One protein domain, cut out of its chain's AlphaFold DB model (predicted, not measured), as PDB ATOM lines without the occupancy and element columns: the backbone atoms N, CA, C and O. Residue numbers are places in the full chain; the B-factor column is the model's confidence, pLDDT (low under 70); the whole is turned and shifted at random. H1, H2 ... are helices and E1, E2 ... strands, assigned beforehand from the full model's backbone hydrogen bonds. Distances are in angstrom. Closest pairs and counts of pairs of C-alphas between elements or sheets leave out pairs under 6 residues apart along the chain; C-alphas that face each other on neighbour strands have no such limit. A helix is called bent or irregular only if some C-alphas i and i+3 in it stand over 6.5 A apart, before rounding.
ATOM      1  N   HIS A  27      84.706 -29.459 -33.843       97.38
ATOM      2  CA  HIS A  27      83.731 -28.384 -33.677       97.38
ATOM      3  C   HIS A  27      82.706 -28.740 -32.595       97.38
ATOM      4  O   HIS A  27      82.184 -29.854 -32.578       97.38
ATOM      5  N   LEU A  28      82.427 -27.805 -31.681       95.94
ATOM      6  CA  LEU A  28      81.574 -28.065 -30.514       95.94
ATOM      7  C   LEU A  28      80.329 -27.179 -30.449       95.94
ATOM      8  O   LEU A  28      79.324 -27.603 -29.879       95.94
ATOM      9  N   ALA A  29      80.386 -25.953 -30.972       95.75
ATOM     10  CA  ALA A  29      79.263 -25.025 -30.901       95.75
ATOM     11  C   ALA A  29      79.260 -24.018 -32.056       95.75
ATOM     12  O   ALA A  29      80.313 -23.577 -32.521       95.75
ATOM     13  N   SER A  30      78.055 -23.603 -32.441       95.44
ATOM     14  CA  SER A  30      77.774 -22.533 -33.402       95.44
ATOM     15  C   SER A  30      76.654 -21.627 -32.880       95.44
ATOM     16  O   SER A  30      75.928 -21.976 -31.947       95.44
ATOM     17  N   SER A  31      76.501 -20.454 -33.487       93.69
ATOM     18  CA  SER A  31      75.336 -19.586 -33.331       93.69
ATOM     19  C   SER A  31      74.833 -19.137 -34.701       93.69
ATOM     20  O   SER A  31      75.489 -19.340 -35.717       93.69
ATOM     21  N   SER A  32      73.671 -18.485 -34.748       92.50
ATOM     22  CA  SER A  32      73.129 -17.970 -36.011       92.50
ATOM     23  C   SER A  32      74.004 -16.894 -36.665       92.50
ATOM     24  O   SER A  32      73.868 -16.666 -37.861       92.50
ATOM     25  N   LYS A  33      74.858 -16.206 -35.890       93.94
ATOM     26  CA  LYS A  33      75.763 -15.157 -36.390       93.94
ATOM     27  C   LYS A  33      77.169 -15.673 -36.689       93.94
ATOM     28  O   LYS A  33      77.807 -15.154 -37.594       93.94
ATOM     29  N   TYR A  34      77.645 -16.673 -35.945       95.75
ATOM     30  CA  TYR A  34      78.996 -17.204 -36.101       95.75
ATOM     31  C   TYR A  34      78.973 -18.727 -36.090       95.75
ATOM     32  O   TYR A  34      78.550 -19.344 -35.110       95.75
ATOM     33  N   ASN A  35      79.493 -19.326 -37.160       95.69
ATOM     34  CA  ASN A  35      79.580 -20.779 -37.284       95.69
ATOM     35  C   ASN A  35      80.496 -21.387 -36.218       95.69
ATOM     36  O   ASN A  35      80.235 -22.494 -35.765       95.69
ATOM     37  N   ASN A  36      81.529 -20.663 -35.784       97.38
ATOM     38  CA  ASN A  36      82.518 -21.147 -34.831       97.38
ATOM     39  C   ASN A  36      82.362 -20.418 -33.493       97.38
ATOM     40  O   ASN A  36      82.649 -19.229 -33.384       97.38
ATOM     41  N   GLN A  37      81.866 -21.133 -32.479       97.38
ATOM     42  CA  GLN A  37      81.712 -20.622 -31.110       97.38
ATOM     43  C   GLN A  37      82.532 -21.415 -30.091       97.38
ATOM     44  O   GLN A  37      82.920 -20.871 -29.061       97.38
ATOM     45  N   ALA A  38      82.801 -22.693 -30.360       97.62
ATOM     46  CA  ALA A  38      83.684 -23.508 -29.538       97.62
ATOM     47  C   ALA A  38      84.284 -24.664 -30.340       97.62
ATOM     48  O   ALA A  38      83.627 -25.211 -31.232       97.62
ATOM     49  N   PHE A  39      85.494 -25.078 -29.968       97.62
ATOM     50  CA  PHE A  39      86.122 -26.304 -30.456       97.62
ATOM     51  C   PHE A  39      86.987 -26.956 -29.375       97.62
ATOM     52  O   PHE A  39      87.405 -26.294 -28.425       97.62
ATOM     53  N   SER A  40      87.278 -28.245 -29.532       97.12
ATOM     54  CA  SER A  40      88.360 -28.915 -28.806       97.12
ATOM     55  C   SER A  40      89.463 -29.359 -29.756       97.12
ATOM     56  O   SER A  40      89.231 -29.587 -30.947       97.12
ATOM     57  N   TRP A  41      90.679 -29.472 -29.228       96.50
ATOM     58  CA  TRP A  41      91.841 -29.905 -29.993       96.50
ATOM     59  C   TRP A  41      92.761 -30.790 -29.151       96.50
ATOM     60  O   TRP A  41      93.122 -30.453 -28.021       96.50
ATOM     61  N   GLY A  42      93.123 -31.948 -29.703       92.75
ATOM     62  CA  GLY A  42      93.791 -32.996 -28.937       92.75
ATOM     63  C   GLY A  42      92.951 -33.455 -27.742       92.75
ATOM     64  O   GLY A  42      91.722 -33.475 -27.804       92.75
ATOM     65  N   GLU A  43      93.621 -33.830 -26.657       91.00
ATOM     66  CA  GLU A  43      92.962 -34.420 -25.486       91.00
ATOM     67  C   GLU A  43      92.438 -33.375 -24.498       91.00
ATOM     68  O   GLU A  43      91.399 -33.590 -23.888       91.00
ATOM     69  N   SER A  44      93.128 -32.242 -24.343       93.94
ATOM     70  CA  SER A  44      92.900 -31.317 -23.223       93.94
ATOM     71  C   SER A  44      92.644 -29.865 -23.617       93.94
ATOM     72  O   SER A  44      92.329 -29.052 -22.746       93.94
ATOM     73  N   SER A  45      92.742 -29.512 -24.904       96.00
ATOM     74  CA  SER A  45      92.514 -28.127 -25.328       96.00
ATOM     75  C   SER A  45      91.040 -27.893 -25.619       96.00
ATOM     76  O   SER A  45      90.428 -28.606 -26.417       96.00
ATOM     77  N   LEU A  46      90.494 -26.850 -25.002       96.81
ATOM     78  CA  LEU A  46      89.141 -26.359 -25.211       96.81
ATOM     79  C   LEU A  46      89.208 -24.862 -25.498       96.81
ATOM     80  O   LEU A  46      89.807 -24.110 -24.734       96.81
ATOM     81  N   ALA A  47      88.572 -24.439 -26.584       97.38
ATOM     82  CA  ALA A  47      88.462 -23.045 -26.975       97.38
ATOM     83  C   ALA A  47      86.991 -22.627 -26.990       97.38
ATOM     84  O   ALA A  47      86.152 -23.327 -27.563       97.38
ATOM     85  N   LEU A  48      86.700 -21.481 -26.376       97.69
ATOM     86  CA  LEU A  48      85.371 -20.884 -26.282       97.69
ATOM     87  C   LEU A  48      85.454 -19.425 -26.737       97.69
ATOM     88  O   LEU A  48      86.320 -18.684 -26.281       97.69
ATOM     89  N   GLN A  49      84.553 -19.020 -27.629       98.00
ATOM     90  CA  GLN A  49      84.431 -17.629 -28.075       98.00
ATOM     91  C   GLN A  49      83.606 -16.773 -27.102       98.00
ATOM     92  O   GLN A  49      83.708 -15.547 -27.098       98.00
ATOM     93  N   PHE A  50      82.746 -17.428 -26.328       96.88
ATOM     94  CA  PHE A  50      81.855 -16.833 -25.342       96.88
ATOM     95  C   PHE A  50      82.405 -17.016 -23.927       96.88
ATOM     96  O   PHE A  50      83.318 -17.813 -23.706       96.88
ATOM     97  N   HIS A  51      81.792 -16.320 -22.972       97.38
ATOM     98  CA  HIS A  51      82.268 -16.242 -21.598       97.38
ATOM     99  C   HIS A  51      81.323 -16.956 -20.623       97.38
ATOM    100  O   HIS A  51      80.360 -16.347 -20.146       97.38
ATOM    101  N   PRO A  52      81.524 -18.255 -20.333       96.44
ATOM    102  CA  PRO A  52      80.766 -18.938 -19.288       96.44
ATOM    103  C   PRO A  52      81.303 -18.678 -17.873       96.44
ATOM    104  O   PRO A  52      80.653 -19.046 -16.902       96.44
ATOM    105  N   GLU A  53      82.489 -18.087 -17.737       96.62
ATOM    106  CA  GLU A  53      83.162 -17.812 -16.465       96.62
ATOM    107  C   GLU A  53      82.633 -16.574 -15.737       96.62
ATOM    108  O   GLU A  53      82.961 -16.351 -14.570       96.62
ATOM    109  N   VAL A  54      81.853 -15.740 -16.426       96.31
ATOM    110  CA  VAL A  54      81.399 -14.468 -15.871       96.31
ATOM    111  C   VAL A  54      80.389 -14.679 -14.755       96.31
ATOM    112  O   VAL A  54      79.503 -15.529 -14.824       96.31
ATOM    113  N   THR A  55      80.513 -13.844 -13.730       96.69
ATOM    114  CA  THR A  55      79.599 -13.799 -12.591       96.69
ATOM    115  C   THR A  55      78.893 -12.454 -12.545       96.69
ATOM    116  O   THR A  55      79.393 -11.467 -13.097       96.69
ATOM    117  N   ALA A  56      77.769 -12.376 -11.832       95.25
ATOM    118  CA  ALA A  56      77.060 -11.107 -11.653       95.25
ATOM    119  C   ALA A  56      77.977 -10.009 -11.080       95.25
ATOM    120  O   ALA A  56      77.978  -8.876 -11.553       95.25
ATOM    121  N   ALA A  57      78.808 -10.364 -10.096       94.56
ATOM    122  CA  ALA A  57      79.766  -9.444  -9.484       94.56
ATOM    123  C   ALA A  57      80.960  -9.117 -10.403       94.56
ATOM    124  O   ALA A  57      81.469  -7.992 -10.393       94.56
ATOM    125  N   GLY A  58      81.419 -10.087 -11.199       95.69
ATOM    126  CA  GLY A  58      82.512  -9.894 -12.152       95.69
ATOM    127  C   GLY A  58      82.140  -8.917 -13.266       95.69
ATOM    128  O   GLY A  58      82.932  -8.037 -13.603       95.69
ATOM    129  N   LEU A  59      80.908  -9.014 -13.773       96.44
ATOM    130  CA  LEU A  59      80.435  -8.195 -14.887       96.44
ATOM    131  C   LEU A  59      80.349  -6.703 -14.572       96.44
ATOM    132  O   LEU A  59      80.615  -5.887 -15.451       96.44
ATOM    133  N   GLU A  60      80.077  -6.321 -13.325       95.25
ATOM    134  CA  GLU A  60      80.071  -4.902 -12.946       95.25
ATOM    135  C   GLU A  60      81.417  -4.218 -13.213       95.25
ATOM    136  O   GLU A  60      81.457  -3.078 -13.682       95.25
ATOM    137  N   HIS A  61      82.528  -4.925 -12.993       94.44
ATOM    138  CA  HIS A  61      83.858  -4.389 -13.282       94.44
ATOM    139  C   HIS A  61      84.057  -4.169 -14.784       94.44
ATOM    140  O   HIS A  61      84.650  -3.167 -15.187       94.44
ATOM    141  N   TRP A  62      83.521  -5.068 -15.614       95.88
ATOM    142  CA  TRP A  62      83.602  -4.963 -17.069       95.88
ATOM    143  C   TRP A  62      82.756  -3.793 -17.565       95.88
ATOM    144  O   TRP A  62      83.226  -2.979 -18.354       95.88
ATOM    145  N   PHE A  63      81.540  -3.629 -17.043       95.62
ATOM    146  CA  PHE A  63      80.662  -2.527 -17.437       95.62
ATOM    147  C   PHE A  63      81.256  -1.161 -17.109       95.62
ATOM    148  O   PHE A  63      81.152  -0.237 -17.913       95.62
ATOM    149  N   VAL A  64      81.898  -1.027 -15.945       94.06
ATOM    150  CA  VAL A  64      82.578   0.214 -15.560       94.06
ATOM    151  C   VAL A  64      83.815   0.447 -16.427       94.06
ATOM    152  O   VAL A  64      83.982   1.545 -16.955       94.06
ATOM    153  N   GLY A  65      84.656  -0.576 -16.611       94.56
ATOM    154  CA  GLY A  65      85.882  -0.475 -17.409       94.56
ATOM    155  C   GLY A  65      85.633  -0.166 -18.888       94.56
ATOM    156  O   GLY A  65      86.435   0.528 -19.509       94.56
ATOM    157  N   HIS A  66      84.498  -0.613 -19.428       94.62
ATOM    158  CA  HIS A  66      84.154  -0.512 -20.848       94.62
ATOM    159  C   HIS A  66      82.944   0.392 -21.128       94.62
ATOM    160  O   HIS A  66      82.365   0.343 -22.212       94.62
ATOM    161  N   ALA A  67      82.554   1.267 -20.193       94.12
ATOM    162  CA  ALA A  67      81.360   2.110 -20.340       94.12
ATOM    163  C   ALA A  67      81.352   2.951 -21.637       94.12
ATOM    164  O   ALA A  67      80.304   3.132 -22.265       94.12
ATOM    165  N   SER A  68      82.520   3.439 -22.071       94.56
ATOM    166  CA  SER A  68      82.653   4.208 -23.317       94.56
ATOM    167  C   SER A  68      82.414   3.356 -24.568       94.56
ATOM    168  O   SER A  68      81.782   3.822 -25.511       94.56
ATOM    169  N   GLU A  69      82.904   2.118 -24.582       94.94
ATOM    170  CA  GLU A  69      82.708   1.172 -25.688       94.94
ATOM    171  C   GLU A  69      81.234   0.758 -25.778       94.94
ATOM    172  O   GLU A  69      80.619   0.841 -26.841       94.94
ATOM    173  N   ILE A  70      80.639   0.418 -24.631       95.69
ATOM    174  CA  ILE A  70      79.227   0.034 -24.523       95.69
ATOM    175  C   ILE A  70      78.328   1.164 -25.029       95.69
ATOM    176  O   ILE A  70      77.475   0.930 -25.871       95.69
ATOM    177  N   SER A  71      78.545   2.400 -24.565       94.06
ATOM    178  CA  SER A  71      77.736   3.554 -24.997       94.06
ATOM    179  C   SER A  71      77.893   3.914 -26.478       94.06
ATOM    180  O   SER A  71      77.034   4.597 -27.029       94.06
ATOM    181  N   SER A  72      78.966   3.449 -27.123       94.69
ATOM    182  CA  SER A  72      79.199   3.624 -28.559       94.69
ATOM    183  C   SER A  72      78.638   2.465 -29.397       94.69
ATOM    184  O   SER A  72      78.669   2.533 -30.626       94.69
ATOM    185  N   THR A  73      78.132   1.406 -28.758       93.88
ATOM    186  CA  THR A  73      77.571   0.228 -29.426       93.88
ATOM    187  C   THR A  73      76.068   0.425 -29.647       93.88
ATOM    188  O   THR A  73      75.344   0.668 -28.680       93.88
ATOM    189  N   PRO A  74      75.563   0.330 -30.893       93.81
ATOM    190  CA  PRO A  74      74.136   0.461 -31.166       93.81
ATOM    191  C   PRO A  74      73.303  -0.552 -30.378       93.81
ATOM    192  O   PRO A  74      73.690  -1.714 -30.258       93.81
ATOM    193  N   ASP A  75      72.150  -0.103 -29.882       92.50
ATOM    194  CA  ASP A  75      71.161  -0.926 -29.173       92.50
ATOM    195  C   ASP A  75      71.691  -1.627 -27.907       92.50
ATOM    196  O   ASP A  75      71.156  -2.657 -27.492       92.50
ATOM    197  N   LEU A  76      72.742  -1.077 -27.287       93.69
ATOM    198  CA  LEU A  76      73.314  -1.596 -26.053       93.69
ATOM    199  C   LEU A  76      73.510  -0.486 -25.021       93.69
ATOM    200  O   LEU A  76      74.033   0.591 -25.306       93.69
ATOM    201  N   SER A  77      73.146  -0.771 -23.777       95.25
ATOM    202  CA  SER A  77      73.432   0.102 -22.644       95.25
ATOM    203  C   SER A  77      73.886  -0.690 -21.424       95.25
ATOM    204  O   SER A  77      73.523  -1.850 -21.223       95.25
ATOM    205  N   VAL A  78      74.635  -0.029 -20.537       96.25
ATOM    206  CA  VAL A  78      75.008  -0.607 -19.235       96.25
ATOM    207  C   VAL A  78      73.763  -0.980 -18.420       96.25
ATOM    208  O   VAL A  78      73.770  -1.966 -17.690       96.25
ATOM    209  N   ALA A  79      72.675  -0.214 -18.541       95.88
ATOM    210  CA  ALA A  79      71.429  -0.506 -17.838       95.88
ATOM    211  C   ALA A  79      70.784  -1.818 -18.321       95.88
ATOM    212  O   ALA A  79      70.331  -2.615 -17.498       95.88
ATOM    213  N   GLU A  80      70.775  -2.065 -19.631       95.50
ATOM    214  CA  GLU A  80      70.280  -3.319 -20.213       95.50
ATOM    215  C   GLU A  80      71.182  -4.498 -19.851       95.50
ATOM    216  O   GLU A  80      70.681  -5.511 -19.368       95.50
ATOM    217  N   LEU A  81      72.505  -4.338 -19.951       96.44
ATOM    218  CA  LEU A  81      73.465  -5.371 -19.548       96.44
ATOM    219  C   LEU A  81      73.311  -5.769 -18.072       96.44
ATOM    220  O   LEU A  81      73.378  -6.952 -17.734       96.44
ATOM    221  N   ARG A  82      73.038  -4.809 -17.183       97.06
ATOM    222  CA  ARG A  82      72.728  -5.084 -15.771       97.06
ATOM    223  C   ARG A  82      71.417  -5.836 -15.588       97.06
ATOM    224  O   ARG A  82      71.340  -6.733 -14.748       97.06
ATOM    225  N   LYS A  83      70.388  -5.492 -16.364       97.25
ATOM    226  CA  LYS A  83      69.102  -6.198 -16.342       97.25
ATOM    227  C   LYS A  83      69.268  -7.651 -16.787       97.25
ATOM    228  O   LYS A  83      68.752  -8.546 -16.118       97.25
ATOM    229  N   ASP A  84      70.017  -7.883 -17.859       96.75
ATOM    230  CA  ASP A  84      70.321  -9.227 -18.353       96.75
ATOM    231  C   ASP A  84      71.176 -10.004 -17.347       96.75
ATOM    232  O   ASP A  84      70.886 -11.161 -17.046       96.75
ATOM    233  N   THR A  85      72.159  -9.346 -16.729       97.19
ATOM    234  CA  THR A  85      72.968  -9.932 -15.649       97.19
ATOM    235  C   THR A  85      72.087 -10.410 -14.496       97.19
ATOM    236  O   THR A  85      72.184 -11.565 -14.086       97.19
ATOM    237  N   ALA A  86      71.168  -9.565 -14.018       97.56
ATOM    238  CA  ALA A  86      70.239  -9.927 -12.949       97.56
ATOM    239  C   ALA A  86      69.309 -11.094 -13.329       97.56
ATOM    240  O   ALA A  86      68.881 -11.847 -12.456       97.56
ATOM    241  N   MET A  87      68.997 -11.256 -14.617       97.00
ATOM    242  CA  MET A  87      68.118 -12.317 -15.106       97.00
ATOM    243  C   MET A  87      68.846 -13.649 -15.320       97.00
ATOM    244  O   MET A  87      68.269 -14.708 -15.069       97.00
ATOM    245  N   PHE A  88      70.091 -13.612 -15.801       96.62
ATOM    246  CA  PHE A  88      70.756 -14.796 -16.348       96.62
ATOM    247  C   PHE A  88      71.977 -15.264 -15.554       96.62
ATOM    248  O   PHE A  88      72.250 -16.467 -15.561       96.62
ATOM    249  N   ALA A  89      72.683 -14.379 -14.842       96.56
ATOM    250  CA  ALA A  89      73.991 -14.701 -14.266       96.56
ATOM    251  C   ALA A  89      73.940 -15.871 -13.274       96.56
ATOM    252  O   ALA A  89      74.731 -16.796 -13.387       96.56
ATOM    253  N   GLN A  90      72.945 -15.919 -12.380       96.50
ATOM    254  CA  GLN A  90      72.838 -17.015 -11.406       96.50
ATOM    255  C   GLN A  90      72.715 -18.393 -12.080       96.50
ATOM    256  O   GLN A  90      73.316 -19.380 -11.640       96.50
ATOM    257  N   LYS A  91      71.929 -18.470 -13.161       96.31
ATOM    258  CA  LYS A  91      71.772 -19.706 -13.928       96.31
ATOM    259  C   LYS A  91      73.061 -20.041 -14.667       96.31
ATOM    260  O   LYS A  91      73.477 -21.197 -14.627       96.31
ATOM    261  N   LEU A  92      73.682 -19.046 -15.301       97.31
ATOM    262  CA  LEU A  92      74.951 -19.211 -15.999       97.31
ATOM    263  C   LEU A  92      76.034 -19.747 -15.064       97.31
ATOM    264  O   LEU A  92      76.612 -20.778 -15.373       97.31
ATOM    265  N   GLU A  93      76.234 -19.143 -13.893       97.19
ATOM    266  CA  GLU A  93      77.238 -19.566 -12.907       97.19
ATOM    267  C   GLU A  93      77.041 -21.032 -12.477       97.19
ATOM    268  O   GLU A  93      77.980 -21.837 -12.464       97.19
ATOM    269  N   SER A  94      75.791 -21.414 -12.199       96.62
ATOM    270  CA  SER A  94      75.447 -22.789 -11.817       96.62
ATOM    271  C   SER A  94      75.737 -23.787 -12.947       96.62
ATOM    272  O   SER A  94      76.273 -24.871 -12.721       96.62
ATOM    273  N   GLN A  95      75.386 -23.432 -14.183       97.12
ATOM    274  CA  GLN A  95      75.531 -24.308 -15.349       97.12
ATOM    275  C   GLN A  95      76.973 -24.359 -15.863       97.12
ATOM    276  O   GLN A  95      77.431 -25.416 -16.293       97.12
ATOM    277  N   ALA A  96      77.713 -23.257 -15.756       96.88
ATOM    278  CA  ALA A  96      79.138 -23.187 -16.036       96.88
ATOM    279  C   ALA A  96      79.928 -24.090 -15.085       96.88
ATOM    280  O   ALA A  96      80.816 -24.811 -15.529       96.88
ATOM    281  N   THR A  97      79.553 -24.138 -13.804       96.75
ATOM    282  CA  THR A  97      80.165 -25.065 -12.840       96.75
ATOM    283  C   THR A  97      80.007 -26.520 -13.295       96.75
ATOM    284  O   THR A  97      80.995 -27.241 -13.423       96.75
ATOM    285  N   LEU A  98      78.785 -26.936 -13.648       96.19
ATOM    286  CA  LEU A  98      78.522 -28.291 -14.156       96.19
ATOM    287  C   LEU A  98      79.257 -28.580 -15.471       96.19
ATOM    288  O   LEU A  98      79.750 -29.691 -15.683       96.19
ATOM    289  N   PHE A  99      79.337 -27.583 -16.352       95.94
ATOM    290  CA  PHE A  99      80.096 -27.665 -17.592       95.94
ATOM    291  C   PHE A  99      81.577 -27.948 -17.328       95.94
ATOM    292  O   PHE A  99      82.105 -28.914 -17.882       95.94
ATOM    293  N   TRP A 100      82.218 -27.166 -16.456       95.88
ATOM    294  CA  TRP A 100      83.634 -27.325 -16.134       95.88
ATOM    295  C   TRP A 100      83.919 -28.637 -15.416       95.88
ATOM    296  O   TRP A 100      84.838 -29.351 -15.811       95.88
ATOM    297  N   GLU A 101      83.106 -29.015 -14.429       95.25
ATOM    298  CA  GLU A 101      83.249 -30.308 -13.755       95.25
ATOM    299  C   GLU A 101      83.148 -31.477 -14.734       95.25
ATOM    300  O   GLU A 101      83.915 -32.435 -14.648       95.25
ATOM    301  N   THR A 102      82.196 -31.412 -15.666       93.75
ATOM    302  CA  THR A 102      81.997 -32.473 -16.657       93.75
ATOM    303  C   THR A 102      83.160 -32.536 -17.635       93.75
ATOM    304  O   THR A 102      83.634 -33.630 -17.929       93.75
ATOM    305  N   TRP A 103      83.634 -31.384 -18.118       93.56
ATOM    306  CA  TRP A 103      84.792 -31.317 -19.006       93.56
ATOM    307  C   TRP A 103      86.049 -31.866 -18.325       93.56
ATOM    308  O   TRP A 103      86.690 -32.766 -18.855       93.56
ATOM    309  N   LEU A 104      86.360 -31.409 -17.109       94.06
ATOM    310  CA  LEU A 104      87.551 -31.843 -16.376       94.06
ATOM    311  C   LEU A 104      87.524 -33.342 -16.047       94.06
ATOM    312  O   LEU A 104      88.544 -34.011 -16.190       94.06
TER     313      LEU A 104
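This is residues 27 to 104 of the 109 residues of an uncharacterized protein of Moorea sp. SIO3C2 (UniProt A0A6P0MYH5). A small sheet, E1 to E3, and H3b, the longer arm of a bent helix, reach toward the same end of a loose, open frame without meeting. At the other end H1 and the arm H3a lie side by side, with short H2 near where H1 ends and H3a begins. The printed part has 78 residues, with E1, E2, E3, H1, H2 and H3 in that order; the sheet, E1 - E2 - E3, is antiparallel and the class is mixed, helices and strands. The radius of gyration of the C-alphas is 14.7 A, and the C-alphas span 40 by 26 by 21 A.

Start at the meander, each strand the antiparallel neighbour of the one before: E1, residues 27 to 29, E2, residues 38 to 41, and E3, residues 45 to 48. In the hairpin of E1 and E2, N 28 and O 38 are 2.9 A apart; in that of E2 and E3, N 47 and O 39 are 2.9 A apart, each within hydrogen-bond range. Next find H3, residues 78 to 104, assigned as one helix by its hydrogen bonds but bent: C-alphas 87 and 90 are 7.6 A apart. Its arms, H3a, residues 78 to 87, and H3b, residues 90 to 104, stand at a steep tilt of 69 degrees, only just short of about perpendicular. H3b is apart from E1, E2 and E3. H1, residues 56 to 65, touches H3a, opposite ways at a shallow tilt of 9 degrees; the closest C-alphas, of Ala 56 and Thr 85, are 5.8 A apart. H2, residues 67 to 71, only just touches H3a, with 3 pairs of C-alphas within 8 A, the closest being Ile 70 and Val 78 at 6.8 A. Every O i to N i+4 pair is within hydrogen-bond range in H2, H3a and H3b; in H1, 3 of 6 are.

Find C-alpha 27 at (83.731, -28.384, -33.677), where E1 begins; it runs 6.2 A, E2 10.4 A and E3 10.2 A. From C-alpha 56 at (77.060, -11.107, -11.653) H1 runs 15.0 A; H2 covers 6.1 A. H3a measures 14.2 A, and H3b runs 21.5 A to C-alpha 104 at (87.551, -31.843, -16.376).

Look for the two C-alphas farthest apart at Gly 42 and Ala 79, 41.0 A. The printed part has no cut and no long link; residues 71 to 76, of which 71 belongs to H2, stand free. Mean pLDDT of the printed part is 95.7, and no printed residue is under 70.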